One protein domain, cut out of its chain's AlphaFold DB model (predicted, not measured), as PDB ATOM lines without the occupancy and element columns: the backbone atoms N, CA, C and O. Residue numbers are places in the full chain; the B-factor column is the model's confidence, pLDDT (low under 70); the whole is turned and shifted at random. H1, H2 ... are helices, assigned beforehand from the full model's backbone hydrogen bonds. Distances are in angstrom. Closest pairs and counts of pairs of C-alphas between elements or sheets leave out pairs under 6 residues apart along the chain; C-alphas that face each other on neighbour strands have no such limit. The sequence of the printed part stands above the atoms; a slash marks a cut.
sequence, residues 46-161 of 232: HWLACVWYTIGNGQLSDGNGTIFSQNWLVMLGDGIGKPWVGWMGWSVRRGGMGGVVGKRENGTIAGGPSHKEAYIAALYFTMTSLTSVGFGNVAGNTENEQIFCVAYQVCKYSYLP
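What this domain is: This is residues 46 to 161 of the 232 residues of the protein "Ion_trans domain-containing protein" of Ciona savignyi (UniProt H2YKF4). H3 crosses H1 and H4 runs alongside H1, with short H2 near H1's last residues; the looped residues 81 to 114 make a head at one end, and the tail 156 to 161 sticks out at the other. The 116 printed residues include four named helices, H1 to H4 in order, and no named strand; the class is all helix, though under half are in named elements. It is compact, radius of gyration of the C-alphas 14.5 A, spanning 48 by 26 by 25 A.

Where its parts are: H1, residues 46 to 58, begins at C-alpha 46 (27.093, -0.671, 21.766). H2 is residues 72 to 80, H3 residues 115 to 130, 22.0 A long, and H4 residues 143 to 154, ending at C-alpha 154 (44.250, 1.591, 13.893).

How they stand to each other: H1, the hub, touches H3 at a steep tilt of 59 degrees, the closest C-alphas, Ala 49 and Leu 123, 4.8 A apart. Every O i to N i+4 pair in H1, H2, H3 and H4 is within hydrogen-bond range.

The domain as a whole: The printed part has no cut; its three links are long. Residues 95 to 99 and 153 to 161 have pLDDT under 70.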
ATOM      1  N   HIS A  46      28.442  -0.860  22.312       87.25
ATOM      2  CA  HIS A  46      27.093  -0.671  21.766       87.25
ATOM      3  C   HIS A  46      27.044   0.342  20.613       87.25
ATOM      4  O   HIS A  46      26.394   0.083  19.597       87.25
ATOM      5  N   TRP A  47      27.717   1.491  20.739       85.50
ATOM      6  CA  TRP A  47      27.749   2.496  19.666       85.50
ATOM      7  C   TRP A  47      28.408   1.943  18.413       85.50
ATOM      8  O   TRP A  47      27.871   2.089  17.317       85.50
ATOM      9  N   LEU A  48      29.527   1.246  18.583       85.00
ATOM     10  CA  LEU A  48      30.227   0.597  17.485       85.00
ATOM     11  C   LEU A  48      29.366  -0.492  16.845       85.00
ATOM     12  O   LEU A  48      29.327  -0.577  15.623       85.00
ATOM     13  N   ALA A  49      28.632  -1.279  17.639       89.94
ATOM     14  CA  ALA A  49      27.719  -2.301  17.121       89.94
ATOM     15  C   ALA A  49      26.609  -1.679  16.266       89.94
ATOM     16  O   ALA A  49      26.275  -2.195  15.199       89.94
ATOM     17  N   CYS A  50      26.069  -0.536  16.699       90.19
ATOM     18  CA  CYS A  50      25.095   0.222  15.919       90.19
ATOM     19  C   CYS A  50      25.694   0.709  14.596       90.19
ATOM     20  O   CYS A  50      25.068   0.540  13.551       90.19
ATOM     21  N   VAL A  51      26.906   1.273  14.622       87.31
ATOM     22  CA  VAL A  51      27.594   1.728  13.404       87.31
ATOM     23  C   VAL A  51      27.849   0.548  12.460       87.31
ATOM     24  O   VAL A  51      27.468   0.616  11.293       87.31
ATOM     25  N   TRP A  52      28.372  -0.568  12.967       90.75
ATOM     26  CA  TRP A  52      28.598  -1.796  12.198       90.75
ATOM     27  C   TRP A  52      27.317  -2.332  11.545       90.75
ATOM     28  O   TRP A  52      27.299  -2.656  10.355       90.75
ATOM     29  N   TYR A  53      26.210  -2.341  12.294       91.38
ATOM     30  CA  TYR A  53      24.897  -2.709  11.773       91.38
ATOM     31  C   TYR A  53      24.423  -1.775  10.656       91.38
ATOM     32  O   TYR A  53      23.966  -2.243   9.612       91.38
ATOM     33  N   THR A  54      24.573  -0.459  10.830       88.94
ATOM     34  CA  THR A  54      24.184   0.511   9.795       88.94
ATOM     35  C   THR A  54      25.027   0.397   8.527       88.94
ATOM     36  O   THR A  54      24.474   0.498   7.435       88.94
ATOM     37  N   ILE A  55      26.330   0.127   8.654       88.44
ATOM     38  CA  ILE A  55      27.245  -0.083   7.522       88.44
ATOM     39  C   ILE A  55      26.841  -1.332   6.740       88.44
ATOM     40  O   ILE A  55      26.731  -1.279   5.515       88.44
ATOM     41  N   GLY A  56      26.573  -2.434   7.444       88.25
ATOM     42  CA  GLY A  56      26.136  -3.677   6.819       88.25
ATOM     43  C   GLY A  56      24.797  -3.533   6.103       88.25
ATOM     44  O   GLY A  56      24.665  -3.950   4.958       88.25
ATOM     45  N   ASN A  57      23.813  -2.892   6.738       87.56
ATOM     46  CA  ASN A  57      22.502  -2.677   6.126       87.56
ATOM     47  C   ASN A  57      22.563  -1.703   4.935       87.56
ATOM     48  O   ASN A  57      21.865  -1.899   3.945       87.56
ATOM     49  N   GLY A  58      23.414  -0.672   5.006       85.25
ATOM     50  CA  GLY A  58      23.625   0.282   3.913       85.25
ATOM     51  C   GLY A  58      24.320  -0.327   2.693       85.25
ATOM     52  O   GLY A  58      24.036   0.076   1.572       85.25
ATOM     53  N   GLN A  59      25.182  -1.323   2.899       85.81
ATOM     54  CA  GLN A  59      25.870  -2.063   1.833       85.81
ATOM     55  C   GLN A  59      25.220  -3.408   1.511       85.81
ATOM     56  O   GLN A  59      25.827  -4.246   0.847       85.81
ATOM     57  N   LEU A  60      24.024  -3.680   2.031       85.56
ATOM     58  CA  LEU A  60      23.363  -4.958   1.793       85.56
ATOM     59  C   LEU A  60      22.981  -5.098   0.319       85.56
ATOM     60  O   LEU A  60      23.136  -6.168  -0.263       85.56
ATOM     61  N   SER A  61      22.500  -4.006  -0.275       84.38
ATOM     62  CA  SER A  61      22.073  -3.942  -1.664       84.38
ATOM     63  C   SER A  61      22.515  -2.639  -2.298       84.38
ATOM     64  O   SER A  61      22.442  -1.588  -1.669       84.38
ATOM     65  N   ASP A  62      22.874  -2.703  -3.575       80.62
ATOM     66  CA  ASP A  62      23.096  -1.504  -4.376       80.62
ATOM     67  C   ASP A  62      21.768  -0.773  -4.655       80.62
ATOM     68  O   ASP A  62      20.679  -1.334  -4.454       80.62
ATOM     69  N   GLY A  63      21.837   0.454  -5.175       75.12
ATOM     70  CA  GLY A  63      20.674   1.243  -5.600       75.12
ATOM     71  C   GLY A  63      19.763   0.494  -6.581       75.12
ATOM     72  O   GLY A  63      18.548   0.695  -6.572       75.12
ATOM     73  N   ASN A  64      20.329  -0.446  -7.344       75.81
ATOM     74  CA  ASN A  64      19.617  -1.301  -8.293       75.81
ATOM     75  C   ASN A  64      18.986  -2.571  -7.670       75.81
ATOM     76  O   ASN A  64      18.391  -3.380  -8.373       75.81
ATOM     77  N   GLY A  65      19.104  -2.782  -6.352       78.25
ATOM     78  CA  GLY A  65      18.510  -3.942  -5.671       78.25
ATOM     79  C   GLY A  65      19.379  -5.205  -5.638       78.25
ATOM     80  O   GLY A  65      18.910  -6.243  -5.169       78.25
ATOM     81  N   THR A  66      20.614  -5.154  -6.145       83.88
ATOM     82  CA  THR A  66      21.559  -6.281  -6.159       83.88
ATOM     83  C   THR A  66      22.182  -6.489  -4.786       83.88
ATOM     84  O   THR A  66      22.885  -5.612  -4.290       83.88
ATOM     85  N   ILE A  67      21.946  -7.656  -4.185       84.94
ATOM     86  CA  ILE A  67      22.515  -8.049  -2.896       84.94
ATOM     87  C   ILE A  67      23.997  -8.377  -3.074       84.94
ATOM     88  O   ILE A  67      24.364  -9.209  -3.910       84.94
ATOM     89  N   PHE A  68      24.844  -7.775  -2.243       83.19
ATOM     90  CA  PHE A  68      26.268  -8.087  -2.208       83.19
ATOM     91  C   PHE A  68      26.505  -9.370  -1.405       83.19
ATOM     92  O   PHE A  68      26.392  -9.384  -0.180       83.19
ATOM     93  N   SER A  69      26.865 -10.460  -2.085       79.94
ATOM     94  CA  SER A  69      27.059 -11.783  -1.468       79.94
ATOM     95  C   SER A  69      28.215 -11.853  -0.459       79.94
ATOM     96  O   SER A  69      28.263 -12.780   0.350       79.94
ATOM     97  N   GLN A  70      29.133 -10.880  -0.492       83.12
ATOM     98  CA  GLN A  70      30.256 -10.751   0.444       83.12
ATOM     99  C   GLN A  70      29.919  -9.944   1.708       83.12
ATOM    100  O   GLN A  70      30.727  -9.905   2.626       83.12
ATOM    101  N   ASN A  71      28.744  -9.322   1.795       89.31
ATOM    102  CA  ASN A  71      28.344  -8.549   2.969       89.31
ATOM    103  C   ASN A  71      28.246  -9.436   4.225       89.31
ATOM    104  O   ASN A  71      27.734 -10.563   4.173       89.31
ATOM    105  N   TRP A  72      28.672  -8.912   5.376       90.69
ATOM    106  CA  TRP A  72      28.670  -9.674   6.627       90.69
ATOM    107  C   TRP A  72      27.266 -10.134   7.076       90.69
ATOM    108  O   TRP A  72      27.145 -11.218   7.646       90.69
ATOM    109  N   LEU A  73      26.186  -9.387   6.788       90.31
ATOM    110  CA  LEU A  73      24.808  -9.816   7.093       90.31
ATOM    111  C   LEU A  73      24.369 -11.003   6.238       90.31
ATOM    112  O   LEU A  73      23.566 -11.823   6.689       90.31
ATOM    113  N   VAL A  74      24.855 -11.094   4.999       88.94
ATOM    114  CA  VAL A  74      24.559 -12.229   4.117       88.94
ATOM    115  C   VAL A  74      25.279 -13.467   4.630       88.94
ATOM    116  O   VAL A  74      24.666 -14.527   4.755       88.94
ATOM    117  N   MET A  75      26.543 -13.315   5.028       88.56
ATOM    118  CA  MET A  75      27.310 -14.390   5.657       88.56
ATOM    119  C   MET A  75      26.708 -14.853   6.985       88.56
ATOM    120  O   MET A  75      26.699 -16.055   7.254       88.56
ATOM    121  N   LEU A  76      26.189 -13.925   7.794       91.25
ATOM    122  CA  LEU A  76      25.490 -14.244   9.036       91.25
ATOM    123  C   LEU A  76      24.209 -15.037   8.761       91.25
ATOM    124  O   LEU A  76      23.967 -16.054   9.406       91.25
ATOM    125  N   GLY A  77      23.394 -14.578   7.806       89.38
ATOM    126  CA  GLY A  77      22.157 -15.256   7.420       89.38
ATOM    127  C   GLY A  77      22.409 -16.687   6.954       89.38
ATOM    128  O   GLY A  77      21.734 -17.607   7.408       89.38
ATOM    129  N   ASP A  78      23.431 -16.892   6.123       89.00
ATOM    130  CA  ASP A  78      23.855 -18.222   5.671       89.00
ATOM    131  C   ASP A  78      24.320 -19.103   6.846       89.00
ATOM    132  O   ASP A  78      23.904 -20.254   6.959       89.00
ATOM    133  N   GLY A  79      25.090 -18.545   7.789       87.62
ATOM    134  CA  GLY A  79      25.567 -19.266   8.976       87.62
ATOM    135  C   GLY A  79      24.468 -19.673   9.968       87.62
ATOM    136  O   GLY A  79      24.581 -20.710  10.613       87.62
ATOM    137  N   ILE A  80      23.394 -18.886  10.078       89.19
ATOM    138  CA  ILE A  80      22.242 -19.171  10.959       89.19
ATOM    139  C   ILE A  80      21.180 -20.034  10.240       89.19
ATOM    140  O   ILE A  80      20.228 -20.503  10.861       89.19
ATOM    141  N   GLY A  81      21.319 -20.268   8.930       88.81
ATOM    142  CA  GLY A  81      20.312 -20.968   8.122       88.81
ATOM    143  C   GLY A  81      19.104 -20.099   7.743       88.81
ATOM    144  O   GLY A  81      18.062 -20.621   7.354       88.81
ATOM    145  N   LYS A  82      19.242 -18.772   7.833       90.69
ATOM    146  CA  LYS A  82      18.261 -17.758   7.410       90.69
ATOM    147  C   LYS A  82      18.840 -16.904   6.270       90.69
ATOM    148  O   LYS A  82      19.146 -15.727   6.483       90.69
ATOM    149  N   PRO A  83      19.048 -17.476   5.070       89.50
ATOM    150  CA  PRO A  83      19.617 -16.738   3.952       89.50
ATOM    151  C   PRO A  83      18.651 -15.664   3.441       89.50
ATOM    152  O   PRO A  83      17.435 -15.720   3.643       89.50
ATOM    153  N   TRP A  84      19.207 -14.679   2.742       88.62
ATOM    154  CA  TRP A  84      18.414 -13.705   1.996       88.62
ATOM    155  C   TRP A  84      17.814 -14.352   0.752       88.62
ATOM    156  O   TRP A  84      18.371 -15.312   0.215       88.62
ATOM    157  N   VAL A  85      16.688 -13.829   0.278       87.62
ATOM    158  CA  VAL A  85      15.968 -14.398  -0.864       87.62
ATOM    159  C   VAL A  85      16.135 -13.496  -2.084       87.62
ATOM    160  O   VAL A  85      15.836 -12.301  -2.051       87.62
ATOM    161  N   GLY A  86      16.624 -14.074  -3.179       85.81
ATOM    162  CA  GLY A  86      16.691 -13.423  -4.483       85.81
ATOM    163  C   GLY A  86      15.308 -13.294  -5.121       85.81
ATOM    164  O   GLY A  86      14.373 -13.995  -4.750       85.81
ATOM    165  N   TRP A  87      15.166 -12.421  -6.112       81.81
ATOM    166  CA  TRP A  87      13.888 -12.095  -6.754       81.81
ATOM    167  C   TRP A  87      13.152 -13.314  -7.329       81.81
ATOM    168  O   TRP A  87      11.929 -13.375  -7.257       81.81
ATOM    169  N   MET A  88      13.893 -14.306  -7.837       80.56
ATOM    170  CA  MET A  88      13.353 -15.577  -8.338       80.56
ATOM    171  C   MET A  88      12.962 -16.571  -7.223       80.56
ATOM    172  O   MET A  88      12.523 -17.676  -7.519       80.56
ATOM    173  N   GLY A  89      13.150 -16.228  -5.946       80.31
ATOM    174  CA  GLY A  89      12.866 -17.105  -4.803       80.31
ATOM    175  C   GLY A  89      14.034 -17.990  -4.353       80.31
ATOM    176  O   GLY A  89      13.906 -18.697  -3.358       80.31
ATOM    177  N   TRP A  90      15.185 -17.939  -5.031       83.19
ATOM    178  CA  TRP A  90      16.380 -18.699  -4.645       83.19
ATOM    179  C   TRP A  90      17.104 -18.066  -3.447       83.19
ATOM    180  O   TRP A  90      17.172 -16.842  -3.328       83.19
ATOM    181  N   SER A  91      17.698 -18.892  -2.581       81.69
ATOM    182  CA  SER A  91      18.514 -18.419  -1.456       81.69
ATOM    183  C   SER A  91      19.837 -17.817  -1.937       81.69
ATOM    184  O   SER A  91      20.598 -18.489  -2.636       81.69
ATOM    185  N   VAL A  92      20.150 -16.598  -1.504       82.31
ATOM    186  CA  VAL A  92      21.453 -15.958  -1.714       82.31
ATOM    187  C   VAL A  92      22.451 -16.551  -0.727       82.31
ATOM    188  O   VAL A  92      22.279 -16.427   0.487       82.31
ATOM    189  N   ARG A  93      23.486 -17.207  -1.255       79.44
ATOM    190  CA  ARG A  93      24.530 -17.882  -0.474       79.44
ATOM    191  C   ARG A  93      25.894 -17.240  -0.684       79.44
ATOM    192  O   ARG A  93      26.144 -16.571  -1.691       79.44
ATOM    193  N   ARG A  94      26.787 -17.483   0.277       70.88
ATOM    194  CA  ARG A  94      28.191 -17.063   0.233       70.88
ATOM    195  C   ARG A  94      28.867 -17.575  -1.046       70.88
ATOM    196  O   ARG A  94      28.796 -18.762  -1.345       70.88
ATOM    197  N   GLY A  95      29.546 -16.688  -1.779       63.12
ATOM    198  CA  GLY A  95      30.353 -17.063  -2.951       63.12
ATOM    199  C   GLY A  95      29.565 -17.411  -4.223       63.12
ATOM    200  O   GLY A  95      30.151 -17.936  -5.165       63.12
ATOM    201  N   GLY A  96      28.259 -17.127  -4.267       64.75
ATOM    202  CA  GLY A  96      27.446 -17.272  -5.478       64.75
ATOM    203  C   GLY A  96      27.864 -16.325  -6.614       64.75
ATOM    204  O   GLY A  96      28.476 -15.279  -6.388       64.75
ATOM    205  N   MET A  97      27.517 -16.706  -7.844       53.09
ATOM    206  CA  MET A  97      27.891 -16.024  -9.087       53.09
ATOM    207  C   MET A  97      27.192 -14.655  -9.204       53.09
ATOM    208  O   MET A  97      26.014 -14.591  -9.540       53.09
ATOM    209  N   GLY A  98      27.920 -13.567  -8.929       58.94
ATOM    210  CA  GLY A  98      27.442 -12.187  -9.104       58.94
ATOM    211  C   GLY A  98      26.344 -11.749  -8.122       58.94
ATOM    212  O   GLY A  98      25.687 -12.559  -7.472       58.94
ATOM    213  N   GLY A  99      26.162 -10.434  -7.970       65.38
ATOM    214  CA  GLY A  99      25.132  -9.878  -7.089       65.38
ATOM    215  C   GLY A  99      23.731 -10.325  -7.513       65.38
ATOM    216  O   GLY A  99      23.312 -10.082  -8.644       65.38
ATOM    217  N   VAL A 100      22.994 -10.975  -6.612       76.56
ATOM    218  CA  VAL A 100      21.627 -11.446  -6.883       76.56
ATOM    219  C   VAL A 100      20.656 -10.321  -6.561       76.56
ATOM    220  O   VAL A 100      20.679  -9.796  -5.450       76.56
ATOM    221  N   VAL A 101      19.777  -9.950  -7.496       82.38
ATOM    222  CA  VAL A 101      18.709  -8.981  -7.194       82.38
ATOM    223  C   VAL A 101      17.823  -9.562  -6.094       82.38
ATOM    224  O   VAL A 101      17.286 -10.659  -6.244       82.38
ATOM    225  N   GLY A 102      17.706  -8.857  -4.971       82.25
ATOM    226  CA  GLY A 102      16.914  -9.289  -3.827       82.25
ATOM    227  C   GLY A 102      15.420  -9.200  -4.101       82.25
ATOM    228  O   GLY A 102      14.946  -8.233  -4.699       82.25
ATOM    229  N   LYS A 103      14.651 -10.182  -3.627       85.06
ATOM    230  CA  LYS A 103      13.190 -10.062  -3.596       85.06
ATOM    231  C   LYS A 103      12.840  -8.949  -2.613       85.06
ATOM    232  O   LYS A 103      13.297  -8.985  -1.476       85.06
ATOM    233  N   ARG A 104      12.056  -7.952  -3.028       82.88
ATOM    234  CA  ARG A 104      11.605  -6.874  -2.137       82.88
ATOM    235  C   ARG A 104      10.195  -7.159  -1.630       82.88
ATOM    236  O   ARG A 104       9.281  -7.344  -2.426       82.88
ATOM    237  N   GLU A 105      10.026  -7.141  -0.316       79.69
ATOM    238  CA  GLU A 105       8.741  -7.228   0.379       79.69
ATOM    239  C   GLU A 105       8.632  -6.023   1.324       79.69
ATOM    240  O   GLU A 105       9.541  -5.753   2.111       79.69
ATOM    241  N   ASN A 106       7.554  -5.241   1.205       78.62
ATOM    242  CA  ASN A 106       7.302  -4.037   2.015       78.62
ATOM    243  C   ASN A 106       8.462  -3.015   2.054       78.62
ATOM    244  O   ASN A 106       8.683  -2.346   3.060       78.62
ATOM    245  N   GLY A 107       9.214  -2.884   0.956       74.50
ATOM    246  CA  GLY A 107      10.345  -1.949   0.855       74.50
ATOM    247  C   GLY A 107      11.657  -2.450   1.475       74.50
ATOM    248  O   GLY A 107      12.667  -1.757   1.375       74.50
ATOM    249  N   THR A 108      11.674  -3.656   2.046       80.19
ATOM    250  CA  THR A 108      12.874  -4.342   2.549       80.19
ATOM    251  C   THR A 108      13.183  -5.587   1.725       80.19
ATOM    252  O   THR A 108      12.316  -6.116   1.032       80.19
ATOM    253  N   ILE A 109      14.428  -6.055   1.764       82.81
ATOM    254  CA  ILE A 109      14.806  -7.314   1.115       82.81
ATOM    255  C   ILE A 109      14.206  -8.468   1.923       82.81
ATOM    256  O   ILE A 109      14.261  -8.459   3.148       82.81
ATOM    257  N   ALA A 110      13.600  -9.434   1.241       85.44
ATOM    258  CA  ALA A 110      12.953 -10.575   1.861       85.44
ATOM    259  C   ALA A 110      13.979 -11.595   2.381       85.44
ATOM    260  O   ALA A 110      15.018 -11.849   1.758       85.44
ATOM    261  N   GLY A 111      13.642 -12.229   3.503       86.06
ATOM    262  CA  GLY A 111      14.497 -13.195   4.192       86.06
ATOM    263  C   GLY A 111      15.497 -12.538   5.145       86.06
ATOM    264  O   GLY A 111      15.261 -11.444   5.653       86.06
ATOM    265  N   GLY A 112      16.608 -13.231   5.394       88.44
ATOM    266  CA  GLY A 112      17.665 -12.755   6.282       88.44
ATOM    267  C   GLY A 112      17.399 -12.969   7.784       88.44
ATOM    268  O   GLY A 112      16.316 -13.396   8.200       88.44
ATOM    269  N   PRO A 113      18.413 -12.703   8.625       91.31
ATOM    270  CA  PRO A 113      18.299 -12.782  10.077       91.31
ATOM    271  C   PRO A 113      17.431 -11.644  10.633       91.31
ATOM    272  O   PRO A 113      17.385 -10.540  10.091       91.31
ATOM    273  N   SER A 114      16.772 -11.888  11.768       90.75
ATOM    274  CA  SER A 114      15.990 -10.849  12.444       90.75
ATOM    275  C   SER A 114      16.882  -9.707  12.947       90.75
ATOM    276  O   SER A 114      18.061  -9.902  13.249       90.75
ATOM    277  N   HIS A 115      16.307  -8.515  13.142       88.19
ATOM    278  CA  HIS A 115      17.036  -7.366  13.700       88.19
ATOM    279  C   HIS A 115      17.729  -7.678  15.036       88.19
ATOM    280  O   HIS A 115      18.810  -7.162  15.303       88.19
ATOM    281  N   LYS A 116      17.127  -8.540  15.870       90.88
ATOM    282  CA  LYS A 116      17.710  -8.963  17.151       90.88
ATOM    283  C   LYS A 116      18.959  -9.818  16.942       90.88
ATOM    284  O   LYS A 116      19.974  -9.563  17.577       90.88
ATOM    285  N   GLU A 117      18.895 -10.793  16.038       92.38
ATOM    286  CA  GLU A 117      20.021 -11.680  15.717       92.38
ATOM    287  C   GLU A 117      21.176 -10.898  15.086       92.38
ATOM    288  O   GLU A 117      22.322 -11.044  15.507       92.38
ATOM    289  N   ALA A 118      20.869 -10.001  14.145       91.38
ATOM    290  CA  ALA A 118      21.865  -9.133  13.526       91.38
ATOM    291  C   ALA A 118      22.519  -8.186  14.544       91.38
ATOM    292  O   ALA A 118      23.733  -7.993  14.510       91.38
ATOM    293  N   TYR A 119      21.746  -7.630  15.482       92.94
ATOM    294  CA  TYR A 119      22.280  -6.772  16.538       92.94
ATOM    295  C   TYR A 119      23.172  -7.540  17.526       92.94
ATOM    296  O   TYR A 119      24.244  -7.053  17.877       92.94
ATOM    297  N   ILE A 120      22.777  -8.747  17.946       93.69
ATOM    298  CA  ILE A 120      23.600  -9.594  18.827       93.69
ATOM    299  C   ILE A 120      24.911  -9.972  18.129       93.69
ATOM    300  O   ILE A 120      25.972  -9.872  18.740       93.69
ATOM    301  N   ALA A 121      24.859 -10.341  16.847       93.69
ATOM    302  CA  ALA A 121      26.051 -10.648  16.060       93.69
ATOM    303  C   ALA A 121      26.963  -9.422  15.875       93.69
ATOM    304  O   ALA A 121      28.182  -9.542  15.992       93.69
ATOM    305  N   ALA A 122      26.386  -8.237  15.648       92.50
ATOM    306  CA  ALA A 122      27.130  -6.984  15.572       92.50
ATOM    307  C   ALA A 122      27.813  -6.644  16.903       92.50
ATOM    308  O   ALA A 122      28.989  -6.294  16.911       92.50
ATOM    309  N   LEU A 123      27.107  -6.792  18.028       92.19
ATOM    310  CA  LEU A 123      27.666  -6.565  19.360       92.19
ATOM    311  C   LEU A 123      28.764  -7.579  19.690       92.19
ATOM    312  O   LEU A 123      29.800  -7.210  20.229       92.19
ATOM    313  N   TYR A 124      28.569  -8.847  19.333       93.44
ATOM    314  CA  TYR A 124      29.591  -9.881  19.470       93.44
ATOM    315  C   TYR A 124      30.855  -9.522  18.679       93.44
ATOM    316  O   TYR A 124      31.959  -9.562  19.225       93.44
ATOM    317  N   PHE A 125      30.707  -9.106  17.420       91.56
ATOM    318  CA  PHE A 125      31.826  -8.679  16.585       91.56
ATOM    319  C   PHE A 125      32.578  -7.484  17.185       91.56
ATOM    320  O   PHE A 125      33.805  -7.519  17.300       91.56
ATOM    321  N   THR A 126      31.867  -6.442  17.620       88.81
ATOM    322  CA  THR A 126      32.521  -5.238  18.149       88.81
ATOM    323  C   THR A 126      33.149  -5.474  19.508       88.81
ATOM    324  O   THR A 126      34.266  -5.019  19.719       88.81
ATOM    325  N   MET A 127      32.509  -6.236  20.397       88.00
ATOM    326  CA  MET A 127      33.076  -6.581  21.705       88.00
ATOM    327  C   MET A 127      34.333  -7.435  21.560       88.00
ATOM    328  O   MET A 127      35.344  -7.129  22.180       88.00
ATOM    329  N   THR A 128      34.307  -8.456  20.699       88.88
ATOM    330  CA  THR A 128      35.469  -9.335  20.476       88.88
ATOM    331  C   THR A 128      36.612  -8.627  19.757       88.88
ATOM    332  O   THR A 128      37.773  -8.955  19.995       88.88
ATOM    333  N   SER A 129      36.306  -7.628  18.926       85.06
ATOM    334  CA  SER A 129      37.312  -6.750  18.326       85.06
ATOM    335  C   SER A 129      37.845  -5.715  19.328       85.06
ATOM    336  O   SER A 129      39.025  -5.393  19.293       85.06
ATOM    337  N   LEU A 130      37.009  -5.207  20.246       80.00
ATOM    338  CA  LEU A 130      37.400  -4.259  21.303       80.00
ATOM    339  C   LEU A 130      38.312  -4.898  22.353       80.00
ATOM    340  O   LEU A 130      39.219  -4.247  22.856       80.00
ATOM    341  N   THR A 131      38.087  -6.173  22.666       83.06
ATOM    342  CA  THR A 131      38.948  -6.963  23.557       83.06
ATOM    343  C   THR A 131      40.135  -7.598  22.831       83.06
ATOM    344  O   THR A 131      40.827  -8.420  23.424       83.06
ATOM    345  N   SER A 132      40.354  -7.275  21.551       81.81
ATOM    346  CA  SER A 132      41.434  -7.829  20.718       81.81
ATOM    347  C   SER A 132      41.449  -9.366  20.620       81.81
ATOM    348  O   SER A 132      42.500  -9.959  20.401       81.81
ATOM    349  N   VAL A 133      40.293 -10.025  20.778       88.00
ATOM    350  CA  VAL A 133      40.162 -11.492  20.675       88.00
ATOM    351  C   VAL A 133      39.975 -11.922  19.221       88.00
ATOM    352  O   VAL A 133      40.656 -12.828  18.759       88.00
ATOM    353  N   GLY A 134      39.054 -11.274  18.496       84.06
ATOM    354  CA  GLY A 134      38.915 -11.427  17.042       84.06
ATOM    355  C   GLY A 134      38.647 -12.851  16.529       84.06
ATOM    356  O   GLY A 134      39.375 -13.335  15.673       84.06
ATOM    357  N   PHE A 135      37.576 -13.517  16.982       86.75
ATOM    358  CA  PHE A 135      37.261 -14.909  16.597       86.75
ATOM    359  C   PHE A 135      37.037 -15.166  15.091       86.75
ATOM    360  O   PHE A 135      37.067 -16.316  14.665       86.75
ATOM    361  N   GLY A 136      36.740 -14.139  14.288       84.62
ATOM    362  CA  GLY A 136      36.595 -14.267  12.829       84.62
ATOM    363  C   GLY A 136      35.255 -14.815  12.311       84.62
ATOM    364  O   GLY A 136      35.055 -14.860  11.102       84.62
ATOM    365  N   ASN A 137      34.302 -15.173  13.182       86.25
ATOM    366  CA  ASN A 137      32.964 -15.644  12.762       86.25
ATOM    367  C   ASN A 137      32.149 -14.573  12.012       86.25
ATOM    368  O   ASN A 137      31.309 -14.890  11.172       86.25
ATOM    369  N   VAL A 138      32.387 -13.305  12.343       87.06
ATOM    370  CA  VAL A 138      31.891 -12.126  11.631       87.06
ATOM    371  C   VAL A 138      33.125 -11.315  11.270       87.06
ATOM    372  O   VAL A 138      33.971 -11.077  12.131       87.06
ATOM    373  N   ALA A 139      33.250 -10.929  10.006       86.50
ATOM    374  CA  ALA A 139      34.395 -10.188   9.502       86.50
ATOM    375  C   ALA A 139      33.956  -9.226   8.397       86.50
ATOM    376  O   ALA A 139      32.943  -9.458   7.733       86.50
ATOM    377  N   GLY A 140      34.726  -8.154   8.218       84.25
ATOM    378  CA  GLY A 140      34.544  -7.234   7.105       84.25
ATOM    379  C   GLY A 140      35.178  -7.779   5.837       84.25
ATOM    380  O   GLY A 140      36.390  -7.985   5.797       84.25
ATOM    381  N   ASN A 141      34.366  -7.999   4.811       85.38
ATOM    382  CA  ASN A 141      34.824  -8.499   3.515       85.38
ATOM    383  C   ASN A 141      34.708  -7.431   2.426       85.38
ATOM    384  O   ASN A 141      35.454  -7.488   1.455       85.38
ATOM    385  N   THR A 142      33.808  -6.453   2.579       84.62
ATOM    386  CA  THR A 142      33.715  -5.329   1.638       84.62
ATOM    387  C   THR A 142      34.742  -4.247   1.962       84.62
ATOM    388  O   THR A 142      35.170  -4.109   3.105       84.62
ATOM    389  N   GLU A 143      35.116  -3.432   0.973       84.12
ATOM    390  CA  GLU A 143      36.093  -2.347   1.149       84.12
ATOM    391  C   GLU A 143      35.704  -1.395   2.293       84.12
ATOM    392  O   GLU A 143      36.510  -1.106   3.171       84.12
ATOM    393  N   ASN A 144      34.440  -0.976   2.361       82.69
ATOM    394  CA  ASN A 144      33.961  -0.094   3.429       82.69
ATOM    395  C   ASN A 144      33.905  -0.797   4.797       82.69
ATOM    396  O   ASN A 144      34.151  -0.165   5.825       82.69
ATOM    397  N   GLU A 145      33.571  -2.094   4.838       85.62
ATOM    398  CA  GLU A 145      33.638  -2.885   6.073       85.62
ATOM    399  C   GLU A 145      35.088  -3.021   6.552       85.62
ATOM    400  O   GLU A 145      35.360  -2.854   7.736       85.62
ATOM    401  N   GLN A 146      36.032  -3.262   5.640       86.25
ATOM    402  CA  GLN A 146      37.464  -3.339   5.931       86.25
ATOM    403  C   GLN A 146      38.021  -1.988   6.385       86.25
ATOM    404  O   GLN A 146      38.738  -1.939   7.381       86.25
ATOM    405  N   ILE A 147      37.643  -0.887   5.728       83.94
ATOM    406  CA  ILE A 147      37.985   0.473   6.164       83.94
ATOM    407  C   ILE A 147      37.433   0.724   7.562       83.94
ATOM    408  O   ILE A 147      38.161   1.261   8.387       83.94
ATOM    409  N   PHE A 148      36.202   0.311   7.873       82.00
ATOM    410  CA  PHE A 148      35.673   0.422   9.233       82.00
ATOM    411  C   PHE A 148      36.481  -0.419  10.225       82.00
ATOM    412  O   PHE A 148      36.894   0.105  11.255       82.00
ATOM    413  N   CYS A 149      36.766  -1.685   9.910       82.25
ATOM    414  CA  CYS A 149      37.573  -2.573  10.749       82.25
ATOM    415  C   CYS A 149      38.970  -1.996  11.022       82.25
ATOM    416  O   CYS A 149      39.442  -2.069  12.155       82.25
ATOM    417  N   VAL A 150      39.620  -1.410  10.012       79.50
ATOM    418  CA  VAL A 150      40.944  -0.780  10.123       79.50
ATOM    419  C   VAL A 150      40.859   0.570  10.831       79.50
ATOM    420  O   VAL A 150      41.665   0.844  11.711       79.50
ATOM    421  N   ALA A 151      39.890   1.421  10.498       73.56
ATOM    422  CA  ALA A 151      39.698   2.718  11.146       73.56
ATOM    423  C   ALA A 151      39.420   2.545  12.641       73.56
ATOM    424  O   ALA A 151      39.984   3.264  13.460       73.56
ATOM    425  N   TYR A 152      38.620   1.541  12.987       70.31
ATOM    426  CA  TYR A 152      38.342   1.156  14.357       70.31
ATOM    427  C   TYR A 152      39.575   0.585  15.081       70.31
ATOM    428  O   TYR A 152      39.833   0.958  16.221       70.31
ATOM    429  N   GLN A 153      40.367  -0.281  14.439       68.38
ATOM    430  CA  GLN A 153      41.535  -0.902  15.082       68.38
ATOM    431  C   GLN A 153      42.786  -0.003  15.119       68.38
ATOM    432  O   GLN A 153      43.593  -0.128  16.035       68.38
ATOM    433  N   VAL A 154      42.968   0.898  14.148       61.19
ATOM    434  CA  VAL A 154      44.250   1.591  13.893       61.19
ATOM    435  C   VAL A 154      44.138   3.121  13.890       61.19
ATOM    436  O   VAL A 154      45.076   3.786  14.306       61.19
ATOM    437  N   CYS A 155      43.017   3.698  13.447       53.62
ATOM    438  CA  CYS A 155      42.759   5.148  13.390       53.62
ATOM    439  C   CYS A 155      43.940   6.022  12.874       53.62
ATOM    440  O   CYS A 155      44.589   6.736  13.633       53.62
ATOM    441  N   LYS A 156      44.198   6.012  11.553       44.91
ATOM    442  CA  LYS A 156      45.235   6.837  10.880       44.91
ATOM    443  C   LYS A 156      44.755   8.237  10.422       44.91
ATOM    444  O   LYS A 156      45.587   9.064  10.072       44.91
ATOM    445  N   TYR A 157      43.446   8.533  10.416       48.31
ATOM    446  CA  TYR A 157      42.903   9.739   9.742       48.31
ATOM    447  C   TYR A 157      41.915  10.601  10.549       48.31
ATOM    448  O   TYR A 157      41.213  11.429   9.974       48.31
ATOM    449  N   SER A 158      41.848  10.469  11.874       48.50
ATOM    450  CA  SER A 158      41.038  11.376  12.701       48.50
ATOM    451  C   SER A 158      41.843  11.817  13.914       48.50
ATOM    452  O   SER A 158      42.528  10.995  14.511       48.50
ATOM    453  N   TYR A 159      41.760  13.101  14.268       52.25
ATOM    454  CA  TYR A 159      42.398  13.775  15.413       52.25
ATOM    455  C   TYR A 159      41.942  13.239  16.797       52.25
ATOM    456  O   TYR A 159      41.901  13.973  17.781       52.25
ATOM    457  N   LEU A 160      41.561  11.964  16.886       55.44
ATOM    458  CA  LEU A 160      41.049  11.286  18.070       55.44
ATOM    459  C   LEU A 160      42.032  10.166  18.460       55.44
ATOM    460  O   LEU A 160      42.503   9.455  17.572       55.44
ATOM    461  N   PRO A 161      42.365   9.989  19.754       55.78
ATOM    462  CA  PRO A 161      43.278   8.934  20.184       55.78
ATOM    463  C   PRO A 161      42.776   7.555  19.713       55.78
ATOM    464  O   PRO A 161      41.584   7.269  19.870       55.78
TER     465      PRO A 161